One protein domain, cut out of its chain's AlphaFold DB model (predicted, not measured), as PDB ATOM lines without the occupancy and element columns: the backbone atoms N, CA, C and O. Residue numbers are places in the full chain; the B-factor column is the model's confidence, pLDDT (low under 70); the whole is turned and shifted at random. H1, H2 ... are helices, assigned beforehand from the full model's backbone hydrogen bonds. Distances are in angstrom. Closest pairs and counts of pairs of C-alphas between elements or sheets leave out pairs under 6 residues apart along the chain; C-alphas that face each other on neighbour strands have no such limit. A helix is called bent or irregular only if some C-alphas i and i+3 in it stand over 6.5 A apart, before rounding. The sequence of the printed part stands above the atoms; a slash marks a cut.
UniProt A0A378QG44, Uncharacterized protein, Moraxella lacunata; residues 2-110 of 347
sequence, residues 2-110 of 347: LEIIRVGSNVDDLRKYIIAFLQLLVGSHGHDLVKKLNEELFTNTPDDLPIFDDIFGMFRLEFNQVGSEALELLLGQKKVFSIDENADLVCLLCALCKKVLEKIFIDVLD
ATOM      1  N   LEU A   2     149.867 142.341 106.170       81.19
ATOM      2  CA  LEU A   2     149.295 141.952 107.478       81.19
ATOM      3  C   LEU A   2     147.996 142.702 107.827       81.19
ATOM      4  O   LEU A   2     147.049 142.107 108.326       81.19
ATOM      5  N   GLU A   3     147.920 143.990 107.495       81.81
ATOM      6  CA  GLU A   3     146.700 144.791 107.663       81.81
ATOM      7  C   GLU A   3     145.539 144.297 106.782       81.81
ATOM      8  O   GLU A   3     144.395 144.257 107.221       81.81
ATOM      9  N   ILE A   4     145.848 143.808 105.577       80.94
ATOM     10  CA  ILE A   4     144.861 143.235 104.653       80.94
ATOM     11  C   ILE A   4     144.341 141.899 105.190       80.94
ATOM     12  O   ILE A   4     143.143 141.663 105.130       80.94
ATOM     13  N   ILE A   5     145.193 141.062 105.797       83.94
ATOM     14  CA  ILE A   5     144.733 139.853 106.508       83.94
ATOM     15  C   ILE A   5     143.789 140.207 107.659       83.94
ATOM     16  O   ILE A   5     142.843 139.474 107.925       83.94
ATOM     17  N   ARG A   6     144.073 141.302 108.370       80.06
ATOM     18  CA  ARG A   6     143.307 141.702 109.552       80.06
ATOM     19  C   ARG A   6     141.897 142.188 109.208       80.06
ATOM     20  O   ARG A   6     141.002 142.020 110.030       80.06
ATOM     21  N   VAL A   7     141.718 142.814 108.044       77.00
ATOM     22  CA  VAL A   7     140.483 143.540 107.687       77.00
ATOM     23  C   VAL A   7     139.751 142.928 106.480       77.00
ATOM     24  O   VAL A   7     138.558 143.161 106.309       77.00
ATOM     25  N   GLY A   8     140.430 142.145 105.641       71.94
ATOM     26  CA  GLY A   8     139.888 141.607 104.391       71.94
ATOM     27  C   GLY A   8     139.101 140.299 104.534       71.94
ATOM     28  O   GLY A   8     139.334 139.500 105.439       71.94
ATOM     29  N   SER A   9     138.194 140.054 103.585       71.12
ATOM     30  CA  SER A   9     137.536 138.761 103.352       71.12
ATOM     31  C   SER A   9     138.348 137.898 102.369       71.12
ATOM     32  O   SER A   9     139.125 138.423 101.577       71.12
ATOM     33  N   ASN A  10     138.200 136.566 102.423       79.88
ATOM     34  CA  ASN A  10     138.880 135.600 101.534       79.88
ATOM     35  C   ASN A  10     140.426 135.677 101.516       79.88
ATOM     36  O   ASN A  10     141.067 135.470 100.491       79.88
ATOM     37  N   VAL A  11     141.048 135.936 102.668       88.06
ATOM     38  CA  VAL A  11     142.507 136.133 102.797       88.06
ATOM     39  C   VAL A  11     143.305 134.858 103.099       88.06
ATOM     40  O   VAL A  11     144.487 134.946 103.426       88.06
ATOM     41  N   ASP A  12     142.694 133.672 103.035       88.38
ATOM     42  CA  ASP A  12     143.335 132.426 103.483       88.38
ATOM     43  C   ASP A  12     144.579 132.067 102.661       88.38
ATOM     44  O   ASP A  12     145.608 131.709 103.234       88.38
ATOM     45  N   ASP A  13     144.530 132.243 101.339       88.81
ATOM     46  CA  ASP A  13     145.695 132.010 100.477       88.81
ATOM     47  C   ASP A  13     146.821 133.006 100.776       88.81
ATOM     48  O   ASP A  13     147.977 132.614 100.949       88.81
ATOM     49  N   LEU A  14     146.484 134.288 100.943       89.88
ATOM     50  CA  LEU A  14     147.453 135.321 101.311       89.88
ATOM     51  C   LEU A  14     148.085 135.038 102.683       89.88
ATOM     52  O   LEU A  14     149.285 135.252 102.873       89.88
ATOM     53  N   ARG A  15     147.299 134.513 103.632       90.94
ATOM     54  CA  ARG A  15     147.779 134.081 104.951       90.94
ATOM     55  C   ARG A  15     148.809 132.968 104.830       90.94
ATOM     56  O   ARG A  15     149.860 133.082 105.457       90.94
ATOM     57  N   LYS A  16     148.555 131.946 104.009       91.12
ATOM     58  CA  LYS A  16     149.518 130.859 103.771       91.12
ATOM     59  C   LYS A  16     150.837 131.373 103.193       91.12
ATOM     60  O   LYS A  16     151.895 131.041 103.718       91.12
ATOM     61  N   TYR A  17     150.789 132.258 102.193       92.19
ATOM     62  CA  TYR A  17     152.007 132.871 101.642       92.19
ATOM     63  C   TYR A  17     152.802 133.659 102.689       92.19
ATOM     64  O   TYR A  17     154.025 133.561 102.744       92.19
ATOM     65  N   ILE A  18     152.127 134.428 103.543       91.00
ATOM     66  CA  ILE A  18     152.800 135.199 104.595       91.00
ATOM     67  C   ILE A  18     153.406 134.282 105.660       91.00
ATOM     68  O   ILE A  18     154.531 134.532 106.088       91.00
ATOM     69  N   ILE A  19     152.717 133.204 106.046       90.19
ATOM     70  CA  ILE A  19     153.272 132.182 106.946       90.19
ATOM     71  C   ILE A  19     154.527 131.562 106.330       90.19
ATOM     72  O   ILE A  19     155.547 131.479 107.010       90.19
ATOM     73  N   ALA A  20     154.488 131.204 105.045       90.88
ATOM     74  CA  ALA A  20     155.640 130.663 104.334       90.88
ATOM     75  C   ALA A  20     156.843 131.623 104.367       90.88
ATOM     76  O   ALA A  20     157.948 131.209 104.716       90.88
ATOM     77  N   PHE A  21     156.646 132.918 104.091       91.56
ATOM     78  CA  PHE A  21     157.730 133.904 104.187       91.56
ATOM     79  C   PHE A  21     158.266 134.070 105.610       91.56
ATOM     80  O   PHE A  21     159.479 134.153 105.798       91.56
ATOM     81  N   LEU A  22     157.391 134.095 106.617       89.75
ATOM     82  CA  LEU A  22     157.809 134.189 108.016       89.75
ATOM     83  C   LEU A  22     158.602 132.954 108.448       89.75
ATOM     84  O   LEU A  22     159.631 133.106 109.099       89.75
ATOM     85  N   GLN A  23     158.180 131.752 108.049       88.69
ATOM     86  CA  GLN A  23     158.937 130.524 108.293       88.69
ATOM     87  C   GLN A  23     160.329 130.604 107.668       88.69
ATOM     88  O   GLN A  23     161.304 130.317 108.353       88.69
ATOM     89  N   LEU A  24     160.441 131.040 106.408       88.00
ATOM     90  CA  LEU A  24     161.735 131.192 105.735       88.00
ATOM     91  C   LEU A  24     162.645 132.203 106.450       88.00
ATOM     92  O   LEU A  24     163.817 131.907 106.659       88.00
ATOM     93  N   LEU A  25     162.105 133.349 106.884       87.75
ATOM     94  CA  LEU A  25     162.849 134.361 107.649       87.75
ATOM     95  C   LEU A  25     163.312 133.842 109.016       87.75
ATOM     96  O   LEU A  25     164.442 134.095 109.435       87.75
ATOM     97  N   VAL A  26     162.450 133.102 109.720       85.75
ATOM     98  CA  VAL A  26     162.811 132.445 110.983       85.75
ATOM     99  C   VAL A  26     163.879 131.385 110.741       85.75
ATOM    100  O   VAL A  26     164.803 131.280 111.534       85.75
ATOM    101  N   GLY A  27     163.811 130.633 109.644       82.81
ATOM    102  CA  GLY A  27     164.862 129.689 109.270       82.81
ATOM    103  C   GLY A  27     166.202 130.370 109.017       82.81
ATOM    104  O   GLY A  27     167.214 129.946 109.570       82.81
ATOM    105  N   SER A  28     166.205 131.444 108.222       83.06
ATOM    106  CA  SER A  28     167.433 132.132 107.814       83.06
ATOM    107  C   SER A  28     168.129 132.846 108.970       83.06
ATOM    108  O   SER A  28     169.351 132.804 109.058       83.06
ATOM    109  N   HIS A  29     167.376 133.489 109.868       82.25
ATOM    110  CA  HIS A  29     167.941 134.238 110.999       82.25
ATOM    111  C   HIS A  29     167.966 133.452 112.312       82.25
ATOM    112  O   HIS A  29     168.704 133.790 113.238       82.25
ATOM    113  N   GLY A  30     167.150 132.409 112.417       80.81
ATOM    114  CA  GLY A  30     166.998 131.633 113.637       80.81
ATOM    115  C   GLY A  30     168.194 130.741 113.932       80.81
ATOM    116  O   GLY A  30     168.439 130.468 115.101       80.81
ATOM    117  N   HIS A  31     168.974 130.335 112.922       76.31
ATOM    118  CA  HIS A  31     170.196 129.562 113.155       76.31
ATOM    119  C   HIS A  31     171.184 130.323 114.048       76.31
ATOM    120  O   HIS A  31     171.583 129.806 115.088       76.31
ATOM    121  N   ASP A  32     171.503 131.572 113.702       79.56
ATOM    122  CA  ASP A  32     172.426 132.400 114.484       79.56
ATOM    123  C   ASP A  32     171.862 132.742 115.864       79.56
ATOM    124  O   ASP A  32     172.599 132.787 116.846       79.56
ATOM    125  N   LEU A  33     170.545 132.952 115.960       80.06
ATOM    126  CA  LEU A  33     169.881 133.208 117.233       80.06
ATOM    127  C   LEU A  33     169.925 131.981 118.153       80.06
ATOM    128  O   LEU A  33     170.256 132.117 119.325       80.06
ATOM    129  N   VAL A  34     169.616 130.788 117.639       80.25
ATOM    130  CA  VAL A  34     169.681 129.532 118.401       80.25
ATOM    131  C   VAL A  34     171.119 129.201 118.771       80.25
ATOM    132  O   VAL A  34     171.371 128.735 119.880       80.25
ATOM    133  N   LYS A  35     172.071 129.469 117.875       76.50
ATOM    134  CA  LYS A  35     173.493 129.320 118.161       76.50
ATOM    135  C   LYS A  35     173.916 130.226 119.318       76.50
ATOM    136  O   LYS A  35     174.432 129.712 120.300       76.50
ATOM    137  N   LYS A  36     173.597 131.524 119.266       78.62
ATOM    138  CA  LYS A  36     173.860 132.466 120.367       78.62
ATOM    139  C   LYS A  36     173.156 132.078 121.659       78.62
ATOM    140  O   LYS A  36     173.767 132.128 122.710       78.62
ATOM    141  N   LEU A  37     171.892 131.664 121.596       76.94
ATOM    142  CA  LEU A  37     171.168 131.209 122.782       76.94
ATOM    143  C   LEU A  37     171.837 129.993 123.414       76.94
ATOM    144  O   LEU A  37     171.883 129.919 124.628       76.94
ATOM    145  N   ASN A  38     172.353 129.054 122.621       75.69
ATOM    146  CA  ASN A  38     173.073 127.919 123.178       75.69
ATOM    147  C   ASN A  38     174.465 128.330 123.689       75.69
ATOM    148  O   ASN A  38     174.797 127.962 124.802       75.69
ATOM    149  N   GLU A  39     175.252 129.108 122.937       72.56
ATOM    150  CA  GLU A  39     176.651 129.456 123.265       72.56
ATOM    151  C   GLU A  39     176.796 130.547 124.345       72.56
ATOM    152  O   GLU A  39     177.725 130.500 125.145       72.56
ATOM    153  N   GLU A  40     175.880 131.516 124.398       71.94
ATOM    154  CA  GLU A  40     175.915 132.690 125.290       71.94
ATOM    155  C   GLU A  40     174.878 132.593 126.427       71.94
ATOM    156  O   GLU A  40     174.501 133.602 127.025       71.94
ATOM    157  N   LEU A  41     174.400 131.382 126.746       67.44
ATOM    158  CA  LEU A  41     173.462 131.133 127.854       67.44
ATOM    159  C   LEU A  41     173.986 131.685 129.193       67.44
ATOM    160  O   LEU A  41     173.201 132.122 130.038       67.44
ATOM    161  N   PHE A  42     175.312 131.704 129.362       68.00
ATOM    162  CA  PHE A  42     176.001 132.241 130.529       68.00
ATOM    163  C   PHE A  42     177.134 133.175 130.097       68.00
ATOM    164  O   PHE A  42     177.885 132.885 129.174       68.00
ATOM    165  N   THR A  43     177.282 134.303 130.791       66.06
ATOM    166  CA  THR A  43     178.347 135.285 130.524       66.06
ATOM    167  C   THR A  43     179.707 134.883 131.096       66.06
ATOM    168  O   THR A  43     180.716 135.427 130.664       66.06
ATOM    169  N   ASN A  44     179.738 133.947 132.052       63.28
ATOM    170  CA  ASN A  44     180.933 133.309 132.604       63.28
ATOM    171  C   ASN A  44     180.575 131.869 132.990       63.28
ATOM    172  O   ASN A  44     179.842 131.661 133.961       63.28
ATOM    173  N   THR A  45     181.092 130.894 132.250       60.47
ATOM    174  CA  THR A  45     180.895 129.466 132.529       60.47
ATOM    175  C   THR A  45     182.161 128.911 133.184       60.47
ATOM    176  O   THR A  45     183.248 129.158 132.665       60.47
ATOM    177  N   PRO A  46     182.077 128.203 134.321       62.03
ATOM    178  CA  PRO A  46     183.223 127.476 134.862       62.03
ATOM    179  C   PRO A  46     183.569 126.295 133.939       62.03
ATOM    180  O   PRO A  46     182.721 125.430 133.718       62.03
ATOM    181  N   ASP A  47     184.794 126.253 133.404       62.94
ATOM    182  CA  ASP A  47     185.272 125.199 132.481       62.94
ATOM    183  C   ASP A  47     185.336 123.796 133.127       62.94
ATOM    184  O   ASP A  47     185.573 122.791 132.460       62.94
ATOM    185  N   ASP A  48     185.156 123.713 134.445       64.75
ATOM    186  CA  ASP A  48     185.314 122.525 135.280       64.75
ATOM    187  C   ASP A  48     183.990 121.829 135.648       64.75
ATOM    188  O   ASP A  48     183.999 120.854 136.404       64.75
ATOM    189  N   LEU A  49     182.850 122.283 135.109       63.84
ATOM    190  CA  LEU A  49     181.520 121.737 135.408       63.84
ATOM    191  C   LEU A  49     180.836 121.119 134.166       63.84
ATOM    192  O   LEU A  49     180.130 121.819 133.441       63.84
ATOM    193  N   PRO A  50     180.921 119.783 133.980       67.81
ATOM    194  CA  PRO A  50     180.323 119.062 132.843       67.81
ATOM    195  C   PRO A  50     178.794 119.155 132.741       67.81
ATOM    196  O   PRO A  50     178.219 118.842 131.709       67.81
ATOM    197  N   ILE A  51     178.107 119.582 133.808       69.56
ATOM    198  CA  ILE A  51     176.640 119.716 133.833       69.56
ATOM    199  C   ILE A  51     176.121 120.739 132.811       69.56
ATOM    200  O   ILE A  51     174.963 120.672 132.407       69.56
ATOM    201  N   PHE A  52     176.960 121.692 132.397       66.06
ATOM    202  CA  PHE A  52     176.582 122.686 131.399       66.06
ATOM    203  C   PHE A  52     176.593 122.112 129.974       66.06
ATOM    204  O   PHE A  52     175.761 122.534 129.171       66.06
ATOM    205  N   ASP A  53     177.412 121.090 129.690       68.25
ATOM    206  CA  ASP A  53     177.431 120.367 128.403       68.25
ATOM    207  C   ASP A  53     176.082 119.707 128.088       68.25
ATOM    208  O   ASP A  53     175.653 119.694 126.935       68.25
ATOM    209  N   ASP A  54     175.363 119.247 129.116       69.12
ATOM    210  CA  ASP A  54     174.021 118.665 128.981       69.12
ATOM    211  C   ASP A  54     172.924 119.717 128.699       69.12
ATOM    212  O   ASP A  54     171.823 119.372 128.259       69.12
ATOM    213  N   ILE A  55     173.199 121.004 128.954       68.25
ATOM    214  CA  ILE A  55     172.278 122.131 128.712       68.25
ATOM    215  C   ILE A  55     172.532 122.752 127.329       68.25
ATOM    216  O   ILE A  55     171.594 123.234 126.682       68.25
ATOM    217  N   PHE A  56     173.776 122.716 126.839       64.38
ATOM    218  CA  PHE A  56     174.114 123.155 125.487       64.38
ATOM    219  C   PHE A  56     173.325 122.334 124.444       64.38
ATOM    220  O   PHE A  56     173.421 121.113 124.354       64.38
ATOM    221  N   GLY A  57     172.500 123.008 123.632       65.88
ATOM    222  CA  GLY A  57     171.630 122.364 122.635       65.88
ATOM    223  C   GLY A  57     170.187 122.113 123.093       65.88
ATOM    224  O   GLY A  57     169.449 121.407 122.393       65.88
ATOM    225  N   MET A  58     169.778 122.696 124.230       72.81
ATOM    226  CA  MET A  58     168.386 122.736 124.704       72.81
ATOM    227  C   MET A  58     167.473 123.507 123.741       72.81
ATOM    228  O   MET A  58     166.325 123.117 123.526       72.81
ATOM    229  N   PHE A  59     167.980 124.576 123.119       76.56
ATOM    230  CA  PHE A  59     167.245 125.305 122.091       76.56
ATOM    231  C   PHE A  59     167.521 124.689 120.724       76.56
ATOM    232  O   PHE A  59     168.666 124.641 120.271       76.56
ATOM    233  N   ARG A  60     166.462 124.234 120.051       72.94
ATOM    234  CA  ARG A  60     166.532 123.681 118.696       72.94
ATOM    235  C   ARG A  60     165.452 124.303 117.830       72.94
ATOM    236  O   ARG A  60     164.307 124.435 118.251       72.94
ATOM    237  N   LEU A  61     165.830 124.665 116.610       76.44
ATOM    238  CA  LEU A  61     164.882 124.963 115.546       76.44
ATOM    239  C   LEU A  61     164.634 123.689 114.744       76.44
ATOM    240  O   LEU A  61     165.573 123.038 114.288       76.44
ATOM    241  N   GLU A  62     163.364 123.356 114.548       75.50
ATOM    242  CA  GLU A  62     162.935 122.264 113.674       75.50
ATOM    243  C   GLU A  62     163.058 122.696 112.206       75.50
ATOM    244  O   GLU A  62     162.070 123.004 111.539       75.50
ATOM    245  N   PHE A  63     164.289 122.737 111.688       68.75
ATOM    246  CA  PHE A  63     164.571 123.148 110.305       68.75
ATOM    247  C   PHE A  63     163.821 122.309 109.264       68.75
ATOM    248  O   PHE A  63     163.496 122.816 108.197       68.75
ATOM    249  N   ASN A  64     163.465 121.064 109.595       65.75
ATOM    250  CA  ASN A  64     162.662 120.195 108.734       65.75
ATOM    251  C   ASN A  64     161.243 120.735 108.481       65.75
ATOM    252  O   ASN A  64     160.618 120.363 107.492       65.75
ATOM    253  N   GLN A  65     160.720 121.586 109.369       70.19
ATOM    254  CA  GLN A  65     159.414 122.233 109.207       70.19
ATOM    255  C   GLN A  65     159.525 123.606 108.531       70.19
ATOM    256  O   GLN A  65     158.562 124.087 107.928       70.19
ATOM    257  N   VAL A  66     160.700 124.238 108.601       76.12
ATOM    258  CA  VAL A  66     160.962 125.544 107.992       76.12
ATOM    259  C   VAL A  66     160.912 125.412 106.470       76.12
ATOM    260  O   VAL A  66     161.719 124.719 105.861       76.12
ATOM    261  N   GLY A  67     159.952 126.096 105.843       74.94
ATOM    262  CA  GLY A  67     159.778 126.086 104.387       74.94
ATOM    263  C   GLY A  67     158.871 124.970 103.859       74.94
ATOM    264  O   GLY A  67     158.629 124.927 102.655       74.94
ATOM    265  N   SER A  68     158.305 124.119 104.723       80.44
ATOM    266  CA  SER A  68     157.330 123.100 104.301       80.44
ATOM    267  C   SER A  68     156.071 123.729 103.695       80.44
ATOM    268  O   SER A  68     155.616 123.283 102.647       80.44
ATOM    269  N   GLU A  69     155.541 124.802 104.299       85.12
ATOM    270  CA  GLU A  69     154.378 125.531 103.759       85.12
ATOM    271  C   GLU A  69     154.709 126.156 102.396       85.12
ATOM    272  O   GLU A  69     153.907 126.124 101.465       85.12
ATOM    273  N   ALA A  70     155.926 126.691 102.252       86.06
ATOM    274  CA  ALA A  70     156.390 127.249 100.988       86.06
ATOM    275  C   ALA A  70     156.438 126.184  99.881       86.06
ATOM    276  O   ALA A  70     155.957 126.418  98.773       86.06
ATOM    277  N   LEU A  71     156.982 125.005 100.193       82.44
ATOM    278  CA  LEU A  71     157.026 123.874  99.271       82.44
ATOM    279  C   LEU A  71     155.624 123.370  98.922       82.44
ATOM    280  O   LEU A  71     155.370 123.096  97.753       82.44
ATOM    281  N   GLU A  72     154.700 123.289  99.881       84.25
ATOM    282  CA  GLU A  72     153.312 122.891  99.618       84.25
ATOM    283  C   GLU A  72     152.609 123.877  98.672       84.25
ATOM    284  O   GLU A  72     151.944 123.458  97.723       84.25
ATOM    285  N   LEU A  73     152.808 125.184  98.864       87.44
ATOM    286  CA  LEU A  73     152.247 126.218  97.989       87.44
ATOM    287  C   LEU A  73     152.810 126.165  96.561       87.44
ATOM    288  O   LEU A  73     152.090 126.474  95.609       87.44
ATOM    289  N   LEU A  74     154.083 125.792  96.403       83.19
ATOM    290  CA  LEU A  74     154.748 125.708  95.100       83.19
ATOM    291  C   LEU A  74     154.478 124.388  94.367       83.19
ATOM    292  O   LEU A  74     154.267 124.398  93.153       83.19
ATOM    293  N   LEU A  75     154.509 123.262  95.087       76.38
ATOM    294  CA  LEU A  75     154.410 121.905  94.535       76.38
ATOM    295  C   LEU A  75     152.981 121.348  94.541       76.38
ATOM    296  O   LEU A  75     152.708 120.365  93.852       76.38
ATOM    297  N   GLY A  76     152.077 121.944  95.321       75.12
ATOM    298  CA  GLY A  76     150.662 121.589  95.358       75.12
ATOM    299  C   GLY A  76     149.917 121.948  94.067       75.12
ATOM    300  O   GLY A  76     150.501 122.254  93.024       75.12
ATOM    301  N   GLN A  77     148.582 121.922  94.107       68.69
ATOM    302  CA  GLN A  77     147.781 122.304  92.941       68.69
ATOM    303  C   GLN A  77     148.098 123.741  92.508       68.69
ATOM    304  O   GLN A  77     148.014 124.675  93.307       68.69
ATOM    305  N   LYS A  78     148.409 123.923  91.216       69.25
ATOM    306  CA  LYS A  78     148.655 125.240  90.615       69.25
ATOM    307  C   LYS A  78     147.404 126.115  90.717       69.25
ATOM    308  O   LYS A  78     146.589 126.158  89.801       69.25
ATOM    309  N   LYS A  79     147.295 126.878  91.802       78.62
ATOM    310  CA  LYS A  79     146.337 127.978  91.896       78.62
ATOM    311  C   LYS A  79     146.751 129.090  90.938       78.62
ATOM    312  O   LYS A  79     147.913 129.521  90.935       78.62
ATOM    313  N   VAL A  80     145.812 129.518  90.103       83.00
ATOM    314  CA  VAL A  80     145.958 130.660  89.199       83.00
ATOM    315  C   VAL A  80     145.192 131.820  89.819       83.00
ATOM    316  O   VAL A  80     144.019 131.676  90.145       83.00
ATOM    317  N   PHE A  81     145.872 132.945  90.008       87.00
ATOM    318  CA  PHE A  81     145.277 134.175  90.518       87.00
ATOM    319  C   PHE A  81     145.052 135.126  89.343       87.00
ATOM    320  O   PHE A  81     145.920 135.205  88.468       87.00
ATOM    321  N   SER A  82     143.912 135.822  89.311       85.19
ATOM    322  CA  SER A  82     143.694 136.847  88.288       85.19
ATOM    323  C   SER A  82     144.666 138.014  88.486       85.19
ATOM    324  O   SER A  82     144.969 138.397  89.618       85.19
ATOM    325  N   ILE A  83     145.162 138.542  87.369       88.56
ATOM    326  CA  ILE A  83     146.063 139.701  87.284       88.56
ATOM    327  C   ILE A  83     145.523 140.772  86.326       88.56
ATOM    328  O   ILE A  83     146.272 141.647  85.898       88.56
ATOM    329  N   ASP A  84     144.250 140.663  85.937       90.19
ATOM    330  CA  ASP A  84     143.587 141.649  85.085       90.19
ATOM    331  C   ASP A  84     143.176 142.908  85.873       90.19
ATOM    332  O   ASP A  84     143.312 142.980  87.095       90.19
ATOM    333  N   GLU A  85     142.672 143.921  85.166       83.56
ATOM    334  CA  GLU A  85     142.262 145.208  85.747       83.56
ATOM    335  C   GLU A  85     141.104 145.095  86.756       83.56
ATOM    336  O   GLU A  85     140.885 146.011  87.546       83.56
ATOM    337  N   ASN A  86     140.380 143.971  86.757       86.00
ATOM    338  CA  ASN A  86     139.275 143.692  87.672       86.00
ATOM    339  C   ASN A  86     139.695 142.806  88.854       86.00
ATOM    340  O   ASN A  86     138.858 142.483  89.703       86.00
ATOM    341  N   ALA A  87     140.963 142.388  88.920       87.00
ATOM    342  CA  ALA A  87     141.464 141.558  90.000       87.00
ATOM    343  C   ALA A  87     141.445 142.324  91.329       87.00
ATOM    344  O   ALA A  87     141.925 143.456  91.434       87.00
ATOM    345  N   ASP A  88     140.920 141.685  92.374       87.88
ATOM    346  CA  ASP A  88     140.967 142.270  93.707       87.88
ATOM    347  C   ASP A  88     142.410 142.329  94.249       87.88
ATOM    348  O   ASP A  88     143.323 141.608  93.826       87.88
ATOM    349  N   LEU A  89     142.624 143.216  95.222       88.06
ATOM    350  CA  LEU A  89     143.944 143.436  95.813       88.06
ATOM    351  C   LEU A  89     144.527 142.159  96.448       88.06
ATOM    352  O   LEU A  89     145.744 141.980  96.457       88.06
ATOM    353  N   VAL A  90     143.683 141.268  96.980       89.31
ATOM    354  CA  VAL A  90     144.123 140.015  97.614       89.31
ATOM    355  C   VAL A  90     144.674 139.056  96.558       89.31
ATOM    356  O   VAL A  90     145.750 138.492  96.761       89.31
ATOM    357  N   CYS A  91     144.001 138.929  95.415       89.50
ATOM    358  CA  CYS A  91     144.424 138.142  94.265       89.50
ATOM    359  C   CYS A  91     145.751 138.652  93.708       89.50
ATOM    360  O   CYS A  91     146.677 137.859  93.525       89.50
ATOM    361  N   LEU A  92     145.884 139.970  93.524       90.44
ATOM    362  CA  LEU A  92     147.128 140.585  93.051       90.44
ATOM    363  C   LEU A  92     148.295 140.318  94.010       90.44
ATOM    364  O   LEU A  92     149.391 139.948  93.580       90.44
ATOM    365  N   LEU A  93     148.066 140.441  95.321       91.12
ATOM    366  CA  LEU A  93     149.087 140.146  96.326       91.12
ATOM    367  C   LEU A  93     149.438 138.658  96.384       91.12
ATOM    368  O   LEU A  93     150.613 138.335  96.543       91.12
ATOM    369  N   CYS A  94     148.471 137.753  96.218       91.56
ATOM    370  CA  CYS A  94     148.743 136.317  96.121       91.56
ATOM    371  C   CYS A  94     149.571 135.986  94.874       91.56
ATOM    372  O   CYS A  94     150.531 135.222  94.966       91.56
ATOM    373  N   ALA A  95     149.253 136.596  93.727       90.81
ATOM    374  CA  ALA A  95     150.022 136.444  92.496       90.81
ATOM    375  C   ALA A  95     151.473 136.920  92.678       90.81
ATOM    376  O   ALA A  95     152.411 136.213  92.300       90.81
ATOM    377  N   LEU A  96     151.661 138.080  93.317       92.62
ATOM    378  CA  LEU A  96     152.981 138.615  93.648       92.62
ATOM    379  C   LEU A  96     153.739 137.693  94.610       92.62
ATOM    380  O   LEU A  96     154.880 137.333  94.332       92.62
ATOM    381  N   CYS A  97     153.110 137.276  95.714       92.81
ATOM    382  CA  CYS A  97     153.717 136.382  96.699       92.81
ATOM    383  C   CYS A  97     154.155 135.065  96.061       92.81
ATOM    384  O   CYS A  97     155.286 134.633  96.269       92.81
ATOM    385  N   LYS A  98     153.298 134.470  95.223       91.38
ATOM    386  CA  LYS A  98     153.627 133.269  94.456       91.38
ATOM    387  C   LYS A  98     154.868 133.480  93.595       91.38
ATOM    388  O   LYS A  98     155.776 132.661  93.639       91.38
ATOM    389  N   LYS A  99     154.938 134.587  92.850       90.31
ATOM    390  CA  LYS A  99     156.083 134.902  91.983       90.31
ATOM    391  C   LYS A  99     157.376 135.119  92.763       90.31
ATOM    392  O   LYS A  99     158.426 134.644  92.339       90.31
ATOM    393  N   VAL A 100     157.303 135.813  93.897       91.88
ATOM    394  CA  VAL A 100     158.451 136.008  94.790       91.88
ATOM    395  C   VAL A 100     158.922 134.665  95.347       91.88
ATOM    396  O   VAL A 100     160.117 134.388  95.320       91.88
ATOM    397  N   LEU A 101     157.999 133.810  95.789       90.25
ATOM    398  CA  LEU A 101     158.322 132.494  96.332       90.25
ATOM    399  C   LEU A 101     158.920 131.562  95.267       90.25
ATOM    400  O   LEU A 101     159.943 130.936  95.526       90.25
ATOM    401  N   GLU A 102     158.343 131.527  94.059       88.00
ATOM    402  CA  GLU A 102     158.899 130.812  92.898       88.00
ATOM    403  C   GLU A 102     160.342 131.259  92.638       88.00
ATOM    404  O   GLU A 102     161.223 130.423  92.470       88.00
ATOM    405  N   LYS A 103     160.601 132.573  92.660       87.56
ATOM    406  CA  LYS A 103     161.938 133.124  92.424       87.56
ATOM    407  C   LYS A 103     162.940 132.723  93.508       87.56
ATOM    408  O   LYS A 103     164.029 132.285  93.167       87.56
ATOM    409  N   ILE A 104     162.560 132.810  94.785       86.88
ATOM    410  CA  ILE A 104     163.416 132.368  95.899       86.88
ATOM    411  C   ILE A 104     163.768 130.884  95.746       86.88
ATOM    412  O   ILE A 104     164.927 130.510  95.880       86.88
ATOM    413  N   PHE A 105     162.789 130.029  95.443       82.12
ATOM    414  CA  PHE A 105     163.031 128.589  95.340       82.12
ATOM    415  C   PHE A 105     163.789 128.182  94.078       82.12
ATOM    416  O   PHE A 105     164.510 127.195  94.132       82.12
ATOM    417  N   ILE A 106     163.688 128.926  92.974       77.94
ATOM    418  CA  ILE A 106     164.547 128.700  91.799       77.94
ATOM    419  C   ILE A 106     166.027 128.869  92.168       77.94
ATOM    420  O   ILE A 106     166.852 128.088  91.706       77.94
ATOM    421  N   ASP A 107     166.346 129.839  93.027       72.44
ATOM    422  CA  ASP A 107     167.726 130.119  93.433       72.44
ATOM    423  C   ASP A 107     168.231 129.159  94.533       72.44
ATOM    424  O   ASP A 107     169.435 128.946  94.663       72.44
ATOM    425  N   VAL A 108     167.326 128.582  95.335       72.31
ATOM    426  CA  VAL A 108     167.667 127.728  96.493       72.31
ATOM    427  C   VAL A 108     167.596 126.229  96.181       72.31
ATOM    428  O   VAL A 108     168.289 125.434  96.818       72.31
ATOM    429  N   LEU A 109     166.757 125.806  95.228       69.44
ATOM    430  CA  LEU A 109     166.623 124.395  94.869       69.44
ATOM    431  C   LEU A 109     167.836 123.927  94.065       69.44
ATOM    432  O   LEU A 109     167.894 124.043  92.841       69.44
ATOM    433  N   ASP A 110     168.774 123.314  94.778       69.31
ATOM    434  CA  ASP A 110     169.923 122.634  94.196       69.31
ATOM    435  C   ASP A 110     169.499 121.289  93.579       69.31
ATOM    436  O   ASP A 110     169.610 120.209  94.171       69.31
TER     437      ASP A 110
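Overview. This is residues 2 to 110 of the 347 residues of an uncharacterized protein of Moraxella lacunata (UniProt A0A378QG44). Look for one long bent helix, H2: H3 and H4 pack on its first arm, H2a, while H2b and the loop beyond make a long arm, with residues 43 to 51 sticking out before the chain folds back to H3. The printed part has 109 residues with four named helices, H1 to H4, and no named strand: all helix. It is only just extended, close to loose, radius of gyration of the C-alphas 19.8 A, and flat, spanning 69 by 35 by 17 A.

Along the chain. H2, residues 12 to 39, assigned as one helix by hydrogen bonds, is bent: C-alphas 28 and 31 are 6.5 A apart. Find C-alpha 12 at (143.335, 132.426, 103.483); H2a runs 24.5 A to residue 28, H2b 12.0 A from 31 to 39. H4, residues 89 to 108, runs 28.5 A to C-alpha 108 at (167.667, 127.728, 96.493). H3 is residues 68 to 75, H1 residues 2 to 7.

Arrangement. H2a touches H3 with residues 16 to 21 alone, closest C-alphas Ala 20 and Ala 70, 4.8 A, at a steep tilt of 58 degrees. H2a residues 13 to 17 alone touch H4, closest C-alphas Leu 14 and Cys 94, 5.4 A. H1 is close to H2a but not clearly touching, closest C-alphas Ile 5 and Arg 15, 6.7 A. In H1, H2a, H2b, H3 and H4 every O i to N i+4 pair is within hydrogen-bond range.

Size, cuts and confidence. The C-alphas farthest apart, Asp 48 and Asn 86, are 69.5 A apart. The printed part has no cut; the links H2 to H3 and H3 to H4 are long. Look for pLDDT under 70 at residues 41 to 57, 63 to 64, 77 to 78 and 109 to 110.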